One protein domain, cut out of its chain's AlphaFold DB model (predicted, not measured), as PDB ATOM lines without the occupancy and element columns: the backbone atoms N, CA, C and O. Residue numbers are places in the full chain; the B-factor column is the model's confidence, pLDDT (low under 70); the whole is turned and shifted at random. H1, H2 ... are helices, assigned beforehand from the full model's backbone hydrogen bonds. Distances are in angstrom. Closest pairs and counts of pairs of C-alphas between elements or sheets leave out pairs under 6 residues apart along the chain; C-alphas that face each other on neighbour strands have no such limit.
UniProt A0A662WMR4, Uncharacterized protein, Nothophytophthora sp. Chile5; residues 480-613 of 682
ATOM      1  N   LEU A 480      54.906   4.953  36.306       82.62
ATOM      2  CA  LEU A 480      55.538   6.205  36.731       82.62
ATOM      3  C   LEU A 480      54.481   7.320  36.744       82.62
ATOM      4  O   LEU A 480      53.644   7.399  35.836       82.62
ATOM      5  N   LEU A 481      54.525   8.184  37.756       81.44
ATOM      6  CA  LEU A 481      53.543   9.230  38.039       81.44
ATOM      7  C   LEU A 481      53.245  10.071  36.800       81.44
ATOM      8  O   LEU A 481      52.082  10.322  36.506       81.44
ATOM      9  N   ARG A 482      54.277  10.437  36.034       78.69
ATOM     10  CA  ARG A 482      54.155  11.215  34.790       78.69
ATOM     11  C   ARG A 482      53.342  10.523  33.690       78.69
ATOM     12  O   ARG A 482      52.567  11.185  33.007       78.69
ATOM     13  N   TYR A 483      53.467   9.203  33.544       82.88
ATOM     14  CA  TYR A 483      52.657   8.430  32.598       82.88
ATOM     15  C   TYR A 483      51.220   8.281  33.109       82.88
ATOM     16  O   TYR A 483      50.273   8.431  32.343       82.88
ATOM     17  N   GLU A 484      51.026   8.063  34.413       81.38
ATOM     18  CA  GLU A 484      49.682   7.974  34.994       81.38
ATOM     19  C   GLU A 484      48.926   9.316  34.954       81.38
ATOM     20  O   GLU A 484      47.729   9.327  34.666       81.38
ATOM     21  N   ALA A 485      49.612  10.441  35.186       79.38
ATOM     22  CA  ALA A 485      49.050  11.788  35.055       79.38
ATOM     23  C   ALA A 485      48.701  12.117  33.597       79.38
ATOM     24  O   ALA A 485      47.620  12.650  33.341       79.38
ATOM     25  N   PHE A 486      49.564  11.750  32.641       83.44
ATOM     26  CA  PHE A 486      49.250  11.879  31.217       83.44
ATOM     27  C   PHE A 486      47.983  11.093  30.855       83.44
ATOM     28  O   PHE A 486      47.051  11.664  30.294       83.44
ATOM     29  N   LEU A 487      47.895   9.810  31.233       83.00
ATOM     30  CA  LEU A 487      46.723   8.981  30.931       83.00
ATOM     31  C   LEU A 487      45.452   9.477  31.630       83.00
ATOM     32  O   LEU A 487      44.377   9.424  31.037       83.00
ATOM     33  N   ALA A 488      45.552   9.992  32.858       80.88
ATOM     34  CA  ALA A 488      44.426  10.625  33.539       80.88
ATOM     35  C   ALA A 488      43.911  11.843  32.752       80.88
ATOM     36  O   ALA A 488      42.714  11.929  32.483       80.88
ATOM     37  N   ARG A 489      44.811  12.734  32.311       80.31
ATOM     38  CA  ARG A 489      44.466  13.905  31.487       80.31
ATOM     39  C   ARG A 489      43.901  13.508  30.121       80.31
ATOM     40  O   ARG A 489      42.910  14.092  29.699       80.31
ATOM     41  N   PHE A 490      44.479  12.506  29.460       83.25
ATOM     42  CA  PHE A 490      43.988  11.987  28.180       83.25
ATOM     43  C   PHE A 490      42.556  11.444  28.312       83.25
ATOM     44  O   PHE A 490      41.679  11.834  27.549       83.25
ATOM     45  N   VAL A 491      42.279  10.611  29.324       81.88
ATOM     46  CA  VAL A 491      40.928  10.072  29.564       81.88
ATOM     47  C   VAL A 491      39.916  11.186  29.866       81.88
ATOM     48  O   VAL A 491      38.790  11.115  29.380       81.88
ATOM     49  N   LEU A 492      40.295  12.231  30.613       75.88
ATOM     50  CA  LEU A 492      39.433  13.400  30.844       75.88
ATOM     51  C   LEU A 492      39.146  14.166  29.538       75.88
ATOM     52  O   LEU A 492      37.987  14.445  29.240       75.88
ATOM     53  N   LEU A 493      40.173  14.435  28.725       77.62
ATOM     54  CA  LEU A 493      40.054  15.152  27.446       77.62
ATOM     55  C   LEU A 493      39.258  14.400  26.373       77.62
ATOM     56  O   LEU A 493      38.695  15.036  25.484       77.62
ATOM     57  N   GLN A 494      39.223  13.067  26.406       80.38
ATOM     58  CA  GLN A 494      38.356  12.305  25.504       80.38
ATOM     59  C   GLN A 494      36.914  12.234  26.037       80.38
ATOM     60  O   GLN A 494      35.977  12.284  25.247       80.38
ATOM     61  N   ARG A 495      36.710  12.212  27.365       72.75
ATOM     62  CA  ARG A 495      35.372  12.283  27.986       72.75
ATOM     63  C   ARG A 495      34.684  13.637  27.803       72.75
ATOM     64  O   ARG A 495      33.466  13.668  27.673       72.75
ATOM     65  N   SER A 496      35.420  14.749  27.760       67.94
ATOM     66  CA  SER A 496      34.821  16.066  27.480       67.94
ATOM     67  C   SER A 496      34.312  16.211  26.038       67.94
ATOM     68  O   SER A 496      33.539  17.122  25.759       67.94
ATOM     69  N   LYS A 497      34.690  15.295  25.133       70.75
ATOM     70  CA  LYS A 497      34.158  15.198  23.762       70.75
ATOM     71  C   LYS A 497      32.918  14.296  23.651       70.75
ATOM     72  O   LYS A 497      32.378  14.165  22.556       70.75
ATOM     73  N   GLY A 498      32.482  13.657  24.742       67.62
ATOM     74  CA  GLY A 498      31.295  12.800  24.785       67.62
ATOM     75  C   GLY A 498      31.540  11.419  25.404       67.62
ATOM     76  O   GLY A 498      32.412  11.224  26.253       67.62
ATOM     77  N   ALA A 499      30.740  10.435  24.989       69.06
ATOM     78  CA  ALA A 499      30.856   9.060  25.468       69.06
ATOM     79  C   ALA A 499      32.181   8.427  25.003       69.06
ATOM     80  O   ALA A 499      32.368   8.141  23.822       69.06
ATOM     81  N   PHE A 500      33.099   8.205  25.947       77.50
ATOM     82  CA  PHE A 500      34.412   7.614  25.692       77.50
ATOM     83  C   PHE A 500      34.517   6.211  26.293       77.50
ATOM     84  O   PHE A 500      34.374   6.043  27.506       77.50
ATOM     85  N   GLU A 501      34.848   5.230  25.453       84.25
ATOM     86  CA  GLU A 501      35.211   3.872  25.856       84.25
ATOM     87  C   GLU A 501      36.682   3.581  25.533       84.25
ATOM     88  O   GLU A 501      37.208   3.982  24.495       84.25
ATOM     89  N   VAL A 502      37.355   2.829  26.411       87.00
ATOM     90  CA  VAL A 502      38.767   2.459  26.225       87.00
ATOM     91  C   VAL A 502      38.888   1.327  25.201       87.00
ATOM     92  O   VAL A 502      38.939   0.144  25.547       87.00
ATOM     93  N   SER A 503      38.949   1.704  23.925       90.12
ATOM     94  CA  SER A 503      39.216   0.808  22.798       90.12
ATOM     95  C   SER A 503      40.719   0.560  22.603       90.12
ATOM     96  O   SER A 503      41.564   1.340  23.054       90.12
ATOM     97  N   ARG A 504      41.076  -0.490  21.852       90.00
ATOM     98  CA  ARG A 504      42.474  -0.767  21.468       90.00
ATOM     99  C   ARG A 504      43.115   0.382  20.677       90.00
ATOM    100  O   ARG A 504      44.319   0.607  20.772       90.00
ATOM    101  N   GLU A 505      42.317   1.110  19.907       88.88
ATOM    102  CA  GLU A 505      42.762   2.266  19.127       88.88
ATOM    103  C   GLU A 505      43.070   3.452  20.044       88.88
ATOM    104  O   GLU A 505      44.170   3.992  19.963       88.88
ATOM    105  N   SER A 506      42.187   3.751  21.008       88.56
ATOM    106  CA  SER A 506      42.410   4.807  22.013       88.56
ATOM    107  C   SER A 506      43.655   4.558  22.875       88.56
ATOM    108  O   SER A 506      44.373   5.494  23.220       88.56
ATOM    109  N   ILE A 507      43.971   3.292  23.180       91.00
ATOM    110  CA  ILE A 507      45.201   2.915  23.892       91.00
ATOM    111  C   ILE A 507      46.427   3.220  23.023       91.00
ATOM    112  O   ILE A 507      47.403   3.791  23.509       91.00
ATOM    113  N   LYS A 508      46.394   2.872  21.731       90.94
ATOM    114  CA  LYS A 508      47.501   3.148  20.802       90.94
ATOM    115  C   LYS A 508      47.693   4.642  20.559       90.94
ATOM    116  O   LYS A 508      48.840   5.080  20.510       90.94
ATOM    117  N   GLU A 509      46.609   5.404  20.441       89.81
ATOM    118  CA  GLU A 509      46.618   6.869  20.362       89.81
ATOM    119  C   GLU A 509      47.283   7.464  21.612       89.81
ATOM    120  O   GLU A 509      48.322   8.117  21.495       89.81
ATOM    121  N   ALA A 510      46.789   7.114  22.807       87.94
ATOM    122  CA  ALA A 510      47.361   7.546  24.080       87.94
ATOM    123  C   ALA A 510      48.851   7.185  24.201       87.94
ATOM    124  O   ALA A 510      49.659   8.007  24.623       87.94
ATOM    125  N   MET A 511      49.260   5.978  23.789       88.25
ATOM    126  CA  MET A 511      50.670   5.568  23.793       88.25
ATOM    127  C   MET A 511      51.529   6.344  22.788       88.25
ATOM    128  O   MET A 511      52.689   6.626  23.086       88.25
ATOM    129  N   GLN A 512      51.011   6.673  21.602       87.25
ATOM    130  CA  GLN A 512      51.735   7.485  20.619       87.25
ATOM    131  C   GLN A 512      51.894   8.927  21.096       87.25
ATOM    132  O   GLN A 512      52.985   9.488  20.992       87.25
ATOM    133  N   GLU A 513      50.841   9.519  21.653       84.38
ATOM    134  CA  GLU A 513      50.879  10.884  22.167       84.38
ATOM    135  C   GLU A 513      51.740  10.986  23.434       84.38
ATOM    136  O   GLU A 513      52.561  11.895  23.546       84.38
ATOM    137  N   MET A 514      51.688   9.989  24.324       84.81
ATOM    138  CA  MET A 514      52.574   9.881  25.489       84.81
ATOM    139  C   MET A 514      54.055   9.773  25.087       84.81
ATOM    140  O   MET A 514      54.906  10.367  25.745       84.81
ATOM    141  N   LYS A 515      54.381   9.076  23.985       84.00
ATOM    142  CA  LYS A 515      55.750   9.031  23.422       84.00
ATOM    143  C   LYS A 515      56.230  10.374  22.866       84.00
ATOM    144  O   LYS A 515      57.437  10.579  22.794       84.00
ATOM    145  N   ARG A 516      55.316  11.252  22.438       78.62
ATOM    146  CA  ARG A 516      55.633  12.590  21.902       78.62
ATOM    147  C   ARG A 516      55.728  13.655  22.995       78.62
ATOM    148  O   ARG A 516      56.532  14.567  22.867       78.62
ATOM    149  N   SER A 517      54.897  13.551  24.033       71.75
ATOM    150  CA  SER A 517      54.653  14.624  25.010       71.75
ATOM    151  C   SER A 517      55.301  14.418  26.383       71.75
ATOM    152  O   SER A 517      55.535  15.395  27.089       71.75
ATOM    153  N   VAL A 518      55.605  13.178  26.785       75.06
ATOM    154  CA  VAL A 518      56.195  12.882  28.100       75.06
ATOM    155  C   VAL A 518      57.670  12.531  27.947       75.06
ATOM    156  O   VAL A 518      58.021  11.629  27.185       75.06
ATOM    157  N   ALA A 519      58.533  13.191  28.729       64.12
ATOM    158  CA  ALA A 519      59.968  12.914  28.777       64.12
ATOM    159  C   ALA A 519      60.239  11.408  28.991       64.12
ATOM    160  O   ALA A 519      59.948  10.822  30.046       64.12
ATOM    161  N   SER A 520      60.746  10.759  27.941       59.16
ATOM    162  CA  SER A 520      60.808   9.304  27.864       59.16
ATOM    163  C   SER A 520      61.965   8.749  28.687       59.16
ATOM    164  O   SER A 520      63.123   8.983  28.340       59.16
ATOM    165  N   SER A 521      61.671   7.911  29.683       59.56
ATOM    166  CA  SER A 521      62.660   6.929  30.127       59.56
ATOM    167  C   SER A 521      62.481   5.673  29.294       59.56
ATOM    168  O   SER A 521      61.456   4.995  29.379       59.56
ATOM    169  N   ARG A 522      63.455   5.393  28.424       58.53
ATOM    170  CA  ARG A 522      63.369   4.279  27.465       58.53
ATOM    171  C   ARG A 522      63.313   2.909  28.157       58.53
ATOM    172  O   ARG A 522      62.804   1.974  27.552       58.53
ATOM    173  N   SER A 523      63.785   2.801  29.401       64.12
ATOM    174  CA  SER A 523      63.745   1.582  30.225       64.12
ATOM    175  C   SER A 523      62.407   1.334  30.931       64.12
ATOM    176  O   SER A 523      62.167   0.214  31.373       64.12
ATOM    177  N   HIS A 524      61.534   2.344  31.043       69.19
ATOM    178  CA  HIS A 524      60.284   2.265  31.818       69.19
ATOM    179  C   HIS A 524      59.033   2.647  31.017       69.19
ATOM    180  O   HIS A 524      57.986   2.933  31.600       69.19
ATOM    181  N   PHE A 525      59.118   2.671  29.683       81.06
ATOM    182  CA  PHE A 525      57.943   2.919  28.852       81.06
ATOM    183  C   PHE A 525      56.954   1.736  28.957       81.06
ATOM    184  O   PHE A 525      57.381   0.595  28.797       81.06
ATOM    185  N   PRO A 526      55.655   1.973  29.220       83.81
ATOM    186  CA  PRO A 526      54.729   0.898  29.576       83.81
ATOM    187  C   PRO A 526      54.119   0.140  28.391       83.81
ATOM    188  O   PRO A 526      53.987   0.668  27.285       83.81
ATOM    189  N   ASP A 527      53.665  -1.081  28.674       87.50
ATOM    190  CA  ASP A 527      52.984  -1.971  27.729       87.50
ATOM    191  C   ASP A 527      51.521  -1.576  27.446       87.50
ATOM    192  O   ASP A 527      50.823  -1.023  28.302       87.50
ATOM    193  N   GLU A 528      51.022  -1.959  26.261       89.31
ATOM    194  CA  GLU A 528      49.635  -1.742  25.792       89.31
ATOM    195  C   GLU A 528      48.591  -2.276  26.797       89.31
ATOM    196  O   GLU A 528      47.567  -1.638  27.050       89.31
ATOM    197  N   SER A 529      48.882  -3.413  27.437       87.50
ATOM    198  CA  SER A 529      48.033  -4.044  28.456       87.50
ATOM    199  C   SER A 529      47.905  -3.207  29.734       87.50
ATOM    200  O   SER A 529      46.796  -3.040  30.249       87.50
ATOM    201  N   ILE A 530      49.017  -2.653  30.224       85.94
ATOM    202  CA  ILE A 530      49.067  -1.841  31.445       85.94
ATOM    203  C   ILE A 530      48.391  -0.490  31.203       85.94
ATOM    204  O   ILE A 530      47.568  -0.060  32.012       85.94
ATOM    205  N   VAL A 531      48.677   0.154  30.067       87.81
ATOM    206  CA  VAL A 531      48.030   1.416  29.678       87.81
ATOM    207  C   VAL A 531      46.511   1.234  29.590       87.81
ATOM    208  O   VAL A 531      45.767   1.991  30.214       87.81
ATOM    209  N   GLY A 532      46.039   0.177  28.919       87.62
ATOM    210  CA  GLY A 532      44.611  -0.139  28.830       87.62
ATOM    211  C   GLY A 532      43.949  -0.494  30.166       87.62
ATOM    212  O   GLY A 532      42.763  -0.219  30.359       87.62
ATOM    213  N   LEU A 533      44.674  -1.097  31.113       86.44
ATOM    214  CA  LEU A 533      44.175  -1.329  32.473       86.44
ATOM    215  C   LEU A 533      44.018  -0.007  33.240       86.44
ATOM    216  O   LEU A 533      42.935   0.277  33.754       86.44
ATOM    217  N   VAL A 534      45.058   0.832  33.253       84.19
ATOM    218  CA  VAL A 534      45.044   2.128  33.949       84.19
ATOM    219  C   VAL A 534      43.975   3.054  33.367       84.19
ATOM    220  O   VAL A 534      43.196   3.617  34.134       84.19
ATOM    221  N   MET A 535      43.859   3.163  32.039       86.25
ATOM    222  CA  MET A 535      42.816   3.973  31.392       86.25
ATOM    223  C   MET A 535      41.405   3.537  31.812       86.25
ATOM    224  O   MET A 535      40.588   4.392  32.151       86.25
ATOM    225  N   ARG A 536      41.119   2.226  31.866       86.38
ATOM    226  CA  ARG A 536      39.808   1.710  32.308       86.38
ATOM    227  C   ARG A 536      39.521   2.025  33.775       86.38
ATOM    228  O   ARG A 536      38.408   2.432  34.100       86.38
ATOM    229  N   ILE A 537      40.519   1.906  34.651       81.62
ATOM    230  CA  ILE A 537      40.364   2.223  36.078       81.62
ATOM    231  C   ILE A 537      40.160   3.730  36.289       81.62
ATOM    232  O   ILE A 537      39.278   4.117  37.053       81.62
ATOM    233  N   LYS A 538      40.898   4.596  35.575       82.75
ATOM    234  CA  LYS A 538      40.668   6.052  35.610       82.75
ATOM    235  C   LYS A 538      39.287   6.419  35.062       82.75
ATOM    236  O   LYS A 538      38.581   7.194  35.696       82.75
ATOM    237  N   MET A 539      38.860   5.816  33.953       82.62
ATOM    238  CA  MET A 539      37.525   6.017  33.379       82.62
ATOM    239  C   MET A 539      36.407   5.660  34.373       82.62
ATOM    240  O   MET A 539      35.474   6.445  34.540       82.62
ATOM    241  N   ALA A 540      36.518   4.522  35.069       78.69
ATOM    242  CA  ALA A 540      35.564   4.116  36.102       78.69
ATOM    243  C   ALA A 540      35.594   5.049  37.329       78.69
ATOM    244  O   ALA A 540      34.540   5.427  37.843       78.69
ATOM    245  N   ALA A 541      36.785   5.476  37.766       78.19
ATOM    246  CA  ALA A 541      36.940   6.432  38.860       78.19
ATOM    247  C   ALA A 541      36.288   7.787  38.533       78.19
ATOM    248  O   ALA A 541      35.498   8.285  39.333       78.19
ATOM    249  N   PHE A 542      36.529   8.341  37.340       77.25
ATOM    250  CA  PHE A 542      35.909   9.593  36.896       77.25
ATOM    251  C   PHE A 542      34.397   9.460  36.674       77.25
ATOM    252  O   PHE A 542      33.658  10.395  36.972       77.25
ATOM    253  N   ALA A 543      33.900   8.302  36.222       76.31
ATOM    254  CA  ALA A 543      32.459   8.047  36.147       76.31
ATOM    255  C   ALA A 543      31.800   8.064  37.539       76.31
ATOM    256  O   ALA A 543      30.767   8.709  37.719       76.31
ATOM    257  N   ARG A 544      32.422   7.418  38.537       76.06
ATOM    258  CA  ARG A 544      31.959   7.458  39.935       76.06
ATOM    259  C   ARG A 544      32.029   8.874  40.510       76.06
ATOM    260  O   ARG A 544      31.073   9.308  41.141       76.06
ATOM    261  N   GLN A 545      33.121   9.595  40.262       74.81
ATOM    262  CA  GLN A 545      33.306  10.971  40.722       74.81
ATOM    263  C   GLN A 545      32.255  11.915  40.117       74.81
ATOM    264  O   GLN A 545      31.648  12.677  40.860       74.81
ATOM    265  N   ARG A 546      31.957  11.810  38.810       77.56
ATOM    266  CA  ARG A 546      30.870  12.566  38.165       77.56
ATOM    267  C   ARG A 546      29.516  12.277  38.810       77.56
ATOM    268  O   ARG A 546      28.800  13.217  39.119       77.56
ATOM    269  N   ARG A 547      29.168  11.005  39.048       77.38
ATOM    270  CA  ARG A 547      27.890  10.647  39.697       77.38
ATOM    271  C   ARG A 547      27.758  11.261  41.097       77.38
ATOM    272  O   ARG A 547      26.716  11.832  41.389       77.38
ATOM    273  N   LEU A 548      28.817  11.206  41.910       75.69
ATOM    274  CA  LEU A 548      28.840  11.834  43.238       75.69
ATOM    275  C   LEU A 548      28.680  13.359  43.148       75.69
ATOM    276  O   LEU A 548      27.760  13.903  43.749       75.69
ATOM    277  N   ARG A 549      29.482  14.037  42.313       78.00
ATOM    278  CA  ARG A 549      29.384  15.499  42.146       78.00
ATOM    279  C   ARG A 549      28.018  15.953  41.622       78.00
ATOM    280  O   ARG A 549      27.533  16.989  42.050       78.00
ATOM    281  N   LEU A 550      27.363  15.186  40.748       78.19
ATOM    282  CA  LEU A 550      26.008  15.514  40.282       78.19
ATOM    283  C   LEU A 550      24.940  15.330  41.367       78.19
ATOM    284  O   LEU A 550      24.009  16.127  41.427       78.19
ATOM    285  N   MET A 551      25.077  14.330  42.245       78.00
ATOM    286  CA  MET A 551      24.200  14.185  43.415       78.00
ATOM    287  C   MET A 551      24.371  15.356  44.393       78.00
ATOM    288  O   MET A 551      23.374  15.936  44.814       78.00
ATOM    289  N   GLU A 552      25.613  15.749  44.681       75.56
ATOM    290  CA  GLU A 552      25.943  16.898  45.540       75.56
ATOM    291  C   GLU A 552      25.390  18.214  44.970       75.56
ATOM    292  O   GLU A 552      24.679  18.934  45.670       75.56
ATOM    293  N   ILE A 553      25.623  18.492  43.679       78.06
ATOM    294  CA  ILE A 553      25.054  19.660  42.984       78.06
ATOM    295  C   ILE A 553      23.525  19.651  43.109       78.06
ATOM    296  O   ILE A 553      22.940  20.649  43.522       78.06
ATOM    297  N   ARG A 554      22.868  18.515  42.832       81.00
ATOM    298  CA  ARG A 554      21.406  18.379  42.944       81.00
ATOM    299  C   ARG A 554      20.894  18.689  44.354       81.00
ATOM    300  O   ARG A 554      19.820  19.277  44.491       81.00
ATOM    301  N   GLN A 555      21.621  18.268  45.389       79.31
ATOM    302  CA  GLN A 555      21.251  18.495  46.785       79.31
ATOM    303  C   GLN A 555      21.415  19.969  47.173       79.31
ATOM    304  O   GLN A 555      20.448  20.575  47.640       79.31
ATOM    305  N   ALA A 556      22.557  20.580  46.843       73.75
ATOM    306  CA  ALA A 556      22.791  22.003  47.061       73.75
ATOM    307  C   ALA A 556      21.746  22.865  46.330       73.75
ATOM    308  O   ALA A 556      21.091  23.694  46.961       73.75
ATOM    309  N   THR A 557      21.483  22.615  45.038       77.19
ATOM    310  CA  THR A 557      20.443  23.331  44.270       77.19
ATOM    311  C   THR A 557      19.068  23.240  44.948       77.19
ATOM    312  O   THR A 557      18.359  24.244  45.030       77.19
ATOM    313  N   ARG A 558      18.689  22.073  45.498       80.06
ATOM    314  CA  ARG A 558      17.452  21.922  46.293       80.06
ATOM    315  C   ARG A 558      17.477  22.760  47.580       80.06
ATOM    316  O   ARG A 558      16.430  23.278  47.961       80.06
ATOM    317  N   ALA A 559      18.616  22.865  48.265       75.38
ATOM    318  CA  ALA A 559      18.758  23.649  49.495       75.38
ATOM    319  C   ALA A 559      18.633  25.162  49.235       75.38
ATOM    320  O   ALA A 559      17.878  25.838  49.929       75.38
ATOM    321  N   ILE A 560      19.285  25.666  48.187       73.69
ATOM    322  CA  ILE A 560      19.274  27.086  47.792       73.69
ATOM    323  C   ILE A 560      17.882  27.518  47.325       73.69
ATOM    324  O   ILE A 560      17.364  28.551  47.741       73.69
ATOM    325  N   LEU A 561      17.211  26.687  46.521       77.19
ATOM    326  CA  LEU A 561      15.849  26.970  46.066       77.19
ATOM    327  C   LEU A 561      14.851  27.102  47.234       77.19
ATOM    328  O   LEU A 561      13.958  27.947  47.178       77.19
ATOM    329  N   LYS A 562      15.028  26.352  48.336       77.38
ATOM    330  CA  LYS A 562      14.223  26.539  49.564       77.38
ATOM    331  C   LYS A 562      14.397  27.929  50.195       77.38
ATOM    332  O   LYS A 562      13.476  28.370  50.873       77.38
ATOM    333  N   GLN A 563      15.539  28.591  49.996       75.50
ATOM    334  CA  GLN A 563      15.808  29.936  50.512       75.50
ATOM    335  C   GLN A 563      15.284  31.018  49.552       75.50
ATOM    336  O   GLN A 563      14.573  31.927  49.979       75.50
ATOM    337  N   LEU A 564      15.557  30.886  48.249       72.12
ATOM    338  CA  LEU A 564      15.267  31.933  47.258       72.12
ATOM    339  C   LEU A 564      13.828  31.956  46.716       72.12
ATOM    340  O   LEU A 564      13.396  32.985  46.195       72.12
ATOM    341  N   VAL A 565      13.059  30.862  46.829       74.50
ATOM    342  CA  VAL A 565      11.657  30.708  46.356       74.50
ATOM    343  C   VAL A 565      11.462  30.790  44.827       74.50
ATOM    344  O   VAL A 565      10.554  30.152  44.292       74.50
ATOM    345  N   PHE A 566      12.279  31.563  44.104       81.44
ATOM    346  CA  PHE A 566      12.335  31.610  42.643       81.44
ATOM    347  C   PHE A 566      13.696  32.109  42.131       81.44
ATOM    348  O   PHE A 566      14.125  33.201  42.493       81.44
ATOM    349  N   ALA A 567      14.291  31.370  41.196       82.31
ATOM    350  CA  ALA A 567      15.442  31.762  40.380       82.31
ATOM    351  C   ALA A 567      15.152  31.516  38.883       82.31
ATOM    352  O   ALA A 567      14.382  30.613  38.540       82.31
ATOM    353  N   ASP A 568      15.750  32.299  37.979       83.00
ATOM    354  CA  ASP A 568      15.715  31.942  36.552       83.00
ATOM    355  C   ASP A 568      16.553  30.681  36.316       83.00
ATOM    356  O   ASP A 568      17.578  30.462  36.961       83.00
ATOM    357  N   GLU A 569      16.108  29.848  35.384       83.94
ATOM    358  CA  GLU A 569      16.773  28.597  35.036       83.94
ATOM    359  C   GLU A 569      18.183  28.839  34.484       83.94
ATOM    360  O   GLU A 569      19.131  28.180  34.909       83.94
ATOM    361  N   ASN A 570      18.348  29.843  33.618       83.94
ATOM    362  CA  ASN A 570      19.645  30.168  33.027       83.94
ATOM    363  C   ASN A 570      20.588  30.769  34.069       83.94
ATOM    364  O   ASN A 570      21.759  30.400  34.121       83.94
ATOM    365  N   ASP A 571      20.077  31.661  34.920       81.81
ATOM    366  CA  ASP A 571      20.869  32.304  35.972       81.81
ATOM    367  C   ASP A 571      21.353  31.255  36.989       81.81
ATOM    368  O   ASP A 571      22.527  31.246  37.358       81.81
ATOM    369  N   LEU A 572      20.494  30.299  37.368       81.62
ATOM    370  CA  LEU A 572      20.836  29.203  38.278       81.62
ATOM    371  C   LEU A 572      21.828  28.203  37.661       81.62
ATOM    372  O   LEU A 572      22.764  27.778  38.345       81.62
ATOM    373  N   VAL A 573      21.674  27.848  36.380       83.94
ATOM    374  CA  VAL A 573      22.637  27.000  35.651       83.94
ATOM    375  C   VAL A 573      23.992  27.694  35.527       83.94
ATOM    376  O   VAL A 573      25.015  27.084  35.839       83.94
ATOM    377  N   ASN A 574      24.016  28.973  35.145       82.81
ATOM    378  CA  ASN A 574      25.245  29.752  34.998       82.81
ATOM    379  C   ASN A 574      25.959  29.958  36.340       82.81
ATOM    380  O   ASN A 574      27.175  29.772  36.410       82.81
ATOM    381  N   ALA A 575      25.226  30.268  37.414       75.81
ATOM    382  CA  ALA A 575      25.781  30.386  38.759       75.81
ATOM    383  C   ALA A 575      26.376  29.051  39.244       75.81
ATOM    384  O   ALA A 575      27.533  28.993  39.663       75.81
ATOM    385  N   THR A 576      25.626  27.952  39.103       79.00
ATOM    386  CA  THR A 576      26.079  26.605  39.492       79.00
ATOM    387  C   THR A 576      27.305  26.173  38.678       79.00
ATOM    388  O   THR A 576      28.264  25.629  39.230       79.00
ATOM    389  N   TRP A 577      27.332  26.465  37.373       83.25
ATOM    390  CA  TRP A 577      28.479  26.191  36.508       83.25
ATOM    391  C   TRP A 577      29.703  27.047  36.857       83.25
ATOM    392  O   TRP A 577      30.821  26.530  36.877       83.25
ATOM    393  N   ALA A 578      29.513  28.326  37.193       74.12
ATOM    394  CA  ALA A 578      30.591  29.199  37.646       74.12
ATOM    395  C   ALA A 578      31.251  28.663  38.928       74.12
ATOM    396  O   ALA A 578      32.482  28.623  39.003       74.12
ATOM    397  N   VAL A 579      30.461  28.170  39.890       71.81
ATOM    398  CA  VAL A 579      30.984  27.520  41.106       71.81
ATOM    399  C   VAL A 579      31.692  26.200  40.773       71.81
ATOM    400  O   VAL A 579      32.817  25.985  41.226       71.81
ATOM    401  N   CYS A 580      31.131  25.356  39.897       72.94
ATOM    402  CA  CYS A 580      31.801  24.131  39.432       72.94
ATOM    403  C   CYS A 580      33.161  24.416  38.769       72.94
ATOM    404  O   CYS A 580      34.139  23.707  39.018       72.94
ATOM    405  N   LYS A 581      33.245  25.476  37.956       72.44
ATOM    406  CA  LYS A 581      34.477  25.913  37.287       72.44
ATOM    407  C   LYS A 581      35.501  26.475  38.282       72.44
ATOM    408  O   LYS A 581      36.676  26.135  38.184       72.44
ATOM    409  N   ARG A 582      35.067  27.268  39.275       66.19
ATOM    410  CA  ARG A 582      35.918  27.728  40.397       66.19
ATOM    411  C   ARG A 582      36.475  26.552  41.209       66.19
ATOM    412  O   ARG A 582      37.646  26.571  41.574       66.19
ATOM    413  N   GLY A 583      35.670  25.510  41.425       60.59
ATOM    414  CA  GLY A 583      36.055  24.268  42.105       60.59
ATOM    415  C   GLY A 583      36.865  23.265  41.265       60.59
ATOM    416  O   GLY A 583      37.063  22.138  41.716       60.59
ATOM    417  N   ALA A 584      37.308  23.633  40.053       63.41
ATOM    418  CA  ALA A 584      38.038  22.763  39.118       63.41
ATOM    419  C   ALA A 584      37.320  21.429  38.792       63.41
ATOM    420  O   ALA A 584      37.948  20.379  38.627       63.41
ATOM    421  N   LEU A 585      35.983  21.460  38.708       66.38
ATOM    422  CA  LEU A 585      35.143  20.315  38.330       66.38
ATOM    423  C   LEU A 585      34.828  20.259  36.825       66.38
ATOM    424  O   LEU A 585      34.167  19.321  36.387       66.38
ATOM    425  N   ASP A 586      35.326  21.205  36.029       64.06
ATOM    426  CA  ASP A 586      35.062  21.375  34.591       64.06
ATOM    427  C   ASP A 586      35.546  20.212  33.699       64.06
ATOM    428  O   ASP A 586      35.070  20.042  32.578       64.06
ATOM    429  N   GLY A 587      36.451  19.364  34.203       63.44
ATOM    430  CA  GLY A 587      36.826  18.087  33.576       63.44
ATOM    431  C   GLY A 587      35.995  16.867  34.016       63.44
ATOM    432  O   GLY A 587      36.139  15.788  33.441       63.44
ATOM    433  N   VAL A 588      35.160  17.001  35.051       67.88
ATOM    434  CA  VAL A 588      34.399  15.899  35.683       67.88
ATOM    435  C   VAL A 588      32.894  16.041  35.446       67.88
ATOM    436  O   VAL A 588      32.212  15.035  35.247       67.88
ATOM    437  N   VAL A 589      32.397  17.275  35.460       74.56
ATOM    438  CA  VAL A 589      31.009  17.685  35.235       74.56
ATOM    439  C   VAL A 589      31.002  18.660  34.057       74.56
ATOM    440  O   VAL A 589      31.884  19.509  33.964       74.56
ATOM    441  N   SER A 590      30.027  18.544  33.156       80.81
ATOM    442  CA  SER A 590      29.843  19.484  32.040       80.81
ATOM    443  C   SER A 590      28.705  20.477  32.300       80.81
ATOM    444  O   SER A 590      27.825  20.218  33.122       80.81
ATOM    445  N   LEU A 591      28.674  21.590  31.556       82.38
ATOM    446  CA  LEU A 591      27.559  22.546  31.584       82.38
ATOM    447  C   LEU A 591      26.214  21.866  31.275       82.38
ATOM    448  O   LEU A 591      25.219  22.152  31.932       82.38
ATOM    449  N   GLU A 592      26.187  20.915  30.334       84.38
ATOM    450  CA  GLU A 592      24.982  20.135  30.026       84.38
ATOM    451  C   GLU A 592      24.525  19.252  31.193       84.38
ATOM    452  O   GLU A 592      23.332  18.984  31.327       84.38
ATOM    453  N   ASP A 593      25.456  18.760  32.013       83.12
ATOM    454  CA  ASP A 593      25.116  17.964  33.189       83.12
ATOM    455  C   ASP A 593      24.535  18.852  34.297       83.12
ATOM    456  O   ASP A 593      23.598  18.439  34.978       83.12
ATOM    457  N   VAL A 594      25.053  20.078  34.453       82.81
ATOM    458  CA  VAL A 594      24.488  21.089  35.361       82.81
ATOM    459  C   VAL A 594      23.087  21.491  34.903       82.81
ATOM    460  O   VAL A 594      22.165  21.431  35.712       82.81
ATOM    461  N   ALA A 595      22.903  21.806  33.615       85.06
ATOM    462  CA  ALA A 595      21.600  22.131  33.032       85.06
ATOM    463  C   ALA A 595      20.567  21.029  33.307       85.06
ATOM    464  O   ALA A 595      19.575  21.270  33.992       85.06
ATOM    465  N   ARG A 596      20.873  19.781  32.923       85.50
ATOM    466  CA  ARG A 596      20.012  18.613  33.185       85.50
ATOM    467  C   ARG A 596      19.738  18.375  34.674       85.50
ATOM    468  O   ARG A 596      18.669  17.887  35.034       85.50
ATOM    469  N   THR A 597      20.683  18.706  35.555       83.81
ATOM    470  CA  THR A 597      20.497  18.578  37.012       83.81
ATOM    471  C   THR A 597      19.545  19.645  37.556       83.81
ATOM    472  O   THR A 597      18.695  19.322  38.385       83.81
ATOM    473  N   VAL A 598      19.638  20.884  37.067       84.62
ATOM    474  CA  VAL A 598      18.731  21.988  37.423       84.62
ATOM    475  C   VAL A 598      17.322  21.737  36.870       84.62
ATOM    476  O   VAL A 598      16.357  21.769  37.638       84.62
ATOM    477  N   GLU A 599      17.197  21.370  35.589       84.62
ATOM    478  CA  GLU A 599      15.941  20.943  34.945       84.62
ATOM    479  C   GLU A 599      15.229  19.830  35.741       84.62
ATOM    480  O   GLU A 599      14.008  19.841  35.890       84.62
ATOM    481  N   ALA A 600      15.983  18.886  36.319       84.19
ATOM    482  CA  ALA A 600      15.454  17.786  37.132       84.19
ATOM    483  C   ALA A 600      15.082  18.166  38.585       84.19
ATOM    484  O   ALA A 600      14.637  17.300  39.351       84.19
ATOM    485  N   VAL A 601      15.288  19.423  38.999       85.12
ATOM    486  CA  VAL A 601      14.969  19.938  40.346       85.12
ATOM    487  C   VAL A 601      13.859  20.992  40.309       85.12
ATOM    488  O   VAL A 601      12.955  20.937  41.150       85.12
ATOM    489  N   LEU A 602      13.881  21.913  39.337       86.38
ATOM    490  CA  LEU A 602      12.933  23.036  39.257       86.38
ATOM    491  C   LEU A 602      11.441  22.628  39.267       86.38
ATOM    492  O   LEU A 602      10.696  23.233  40.045       86.38
ATOM    493  N   PRO A 603      10.968  21.601  38.520       85.75
ATOM    494  CA  PRO A 603       9.549  21.242  38.488       85.75
ATOM    495  C   PRO A 603       8.993  20.862  39.862       85.75
ATOM    496  O   PRO A 603       7.931  21.339  40.256       85.75
ATOM    497  N   GLY A 604       9.726  20.033  40.615       84.19
ATOM    498  CA  GLY A 604       9.302  19.588  41.944       84.19
ATOM    499  C   GLY A 604       9.324  20.716  42.975       84.19
ATOM    500  O   GLY A 604       8.437  20.792  43.825       84.19
ATOM    501  N   HIS A 605      10.301  21.624  42.881       85.69
ATOM    502  CA  HIS A 605      10.381  22.773  43.779       85.69
ATOM    503  C   HIS A 605       9.272  23.803  43.505       85.69
ATOM    504  O   HIS A 605       8.559  24.191  44.431       85.69
ATOM    505  N   TYR A 606       9.058  24.218  42.251       87.56
ATOM    506  CA  TYR A 606       8.041  25.231  41.950       87.56
ATOM    507  C   TYR A 606       6.605  24.721  42.083       87.56
ATOM    508  O   TYR A 606       5.735  25.493  42.484       87.56
ATOM    509  N   ASP A 607       6.342  23.433  41.850       85.12
ATOM    510  CA  ASP A 607       5.052  22.829  42.203       85.12
ATOM    511  C   ASP A 607       4.783  22.905  43.722       85.12
ATOM    512  O   ASP A 607       3.672  23.251  44.130       85.12
ATOM    513  N   HIS A 608       5.799  22.692  44.570       86.12
ATOM    514  CA  HIS A 608       5.683  22.878  46.022       86.12
ATOM    515  C   HIS A 608       5.378  24.344  46.389       86.12
ATOM    516  O   HIS A 608       4.359  24.614  47.025       86.12
ATOM    517  N   VAL A 609       6.158  25.303  45.872       85.31
ATOM    518  CA  VAL A 609       5.920  26.748  46.082       85.31
ATOM    519  C   VAL A 609       4.502  27.158  45.653       85.31
ATOM    520  O   VAL A 609       3.832  27.924  46.347       85.31
ATOM    521  N   VAL A 610       3.995  26.629  44.534       85.31
ATOM    522  CA  VAL A 610       2.627  26.898  44.055       85.31
ATOM    523  C   VAL A 610       1.560  26.229  44.933       85.31
ATOM    524  O   VAL A 610       0.479  26.803  45.125       85.31
ATOM    525  N   LYS A 611       1.840  25.046  45.491       85.31
ATOM    526  CA  LYS A 611       0.969  24.343  46.448       85.31
ATOM    527  C   LYS A 611       0.855  25.062  47.795       85.31
ATOM    528  O   LYS A 611      -0.226  24.987  48.386       85.31
ATOM    529  N   ASP A 612       1.859  25.834  48.193       84.50
ATOM    530  CA  ASP A 612       1.828  26.650  49.416       84.50
ATOM    531  C   ASP A 612       1.077  27.983  49.241       84.50
ATOM    532  O   ASP A 612       0.545  28.543  50.205       84.50
ATOM    533  N   ILE A 613       0.926  28.484  48.005       84.62
ATOM    534  CA  ILE A 613       0.088  29.665  47.731       84.62
ATOM    535  C   ILE A 613      -1.357  29.375  48.153       84.62
ATOM    536  O   ILE A 613      -2.027  28.519  47.568       84.62
TER     537      ILE A 613
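This is residues 480 to 613 of the 682 residues of an uncharacterized protein of Nothophytophthora sp. Chile5 (UniProt A0A662WMR4). One long helix, H3, is the spine of a loose rod: H1 and H2 pack on its first part, H5 on its later part with H4 on H5, and H6 lengthens the far end. The 134 printed residues, all helix in class, hold six named helices, H1 to H6 in order; the radius of gyration of the C-alphas is 19.8 A, the spans 71 by 24 by 19 A.

Find C-alpha 481 at (53.543, 9.230, 38.039); H1 runs from there to 495. Next come H2, 504 to 517; H3, 528 to 564, 52.7 A long; H4, 569 to 582; H5, 591 to 599; and H6, 602 to 612, ending at (1.828, 26.650, 49.416).

At the hub H3, residues 531 to 542 touch H1, closest C-alphas Ala 488 and Lys 538, 6.3 A. Residues 550 to 557 touch H5, closest C-alphas Arg 554 and Thr 597, 6.0 A. O i to N i+4 pairs are within hydrogen-bond range throughout H1, H2, H4, H5 and H6, and 32 of 33 in H3.

The printed part has no cut; pLDDT is under 70 in 16 residues, among them 519 to 524.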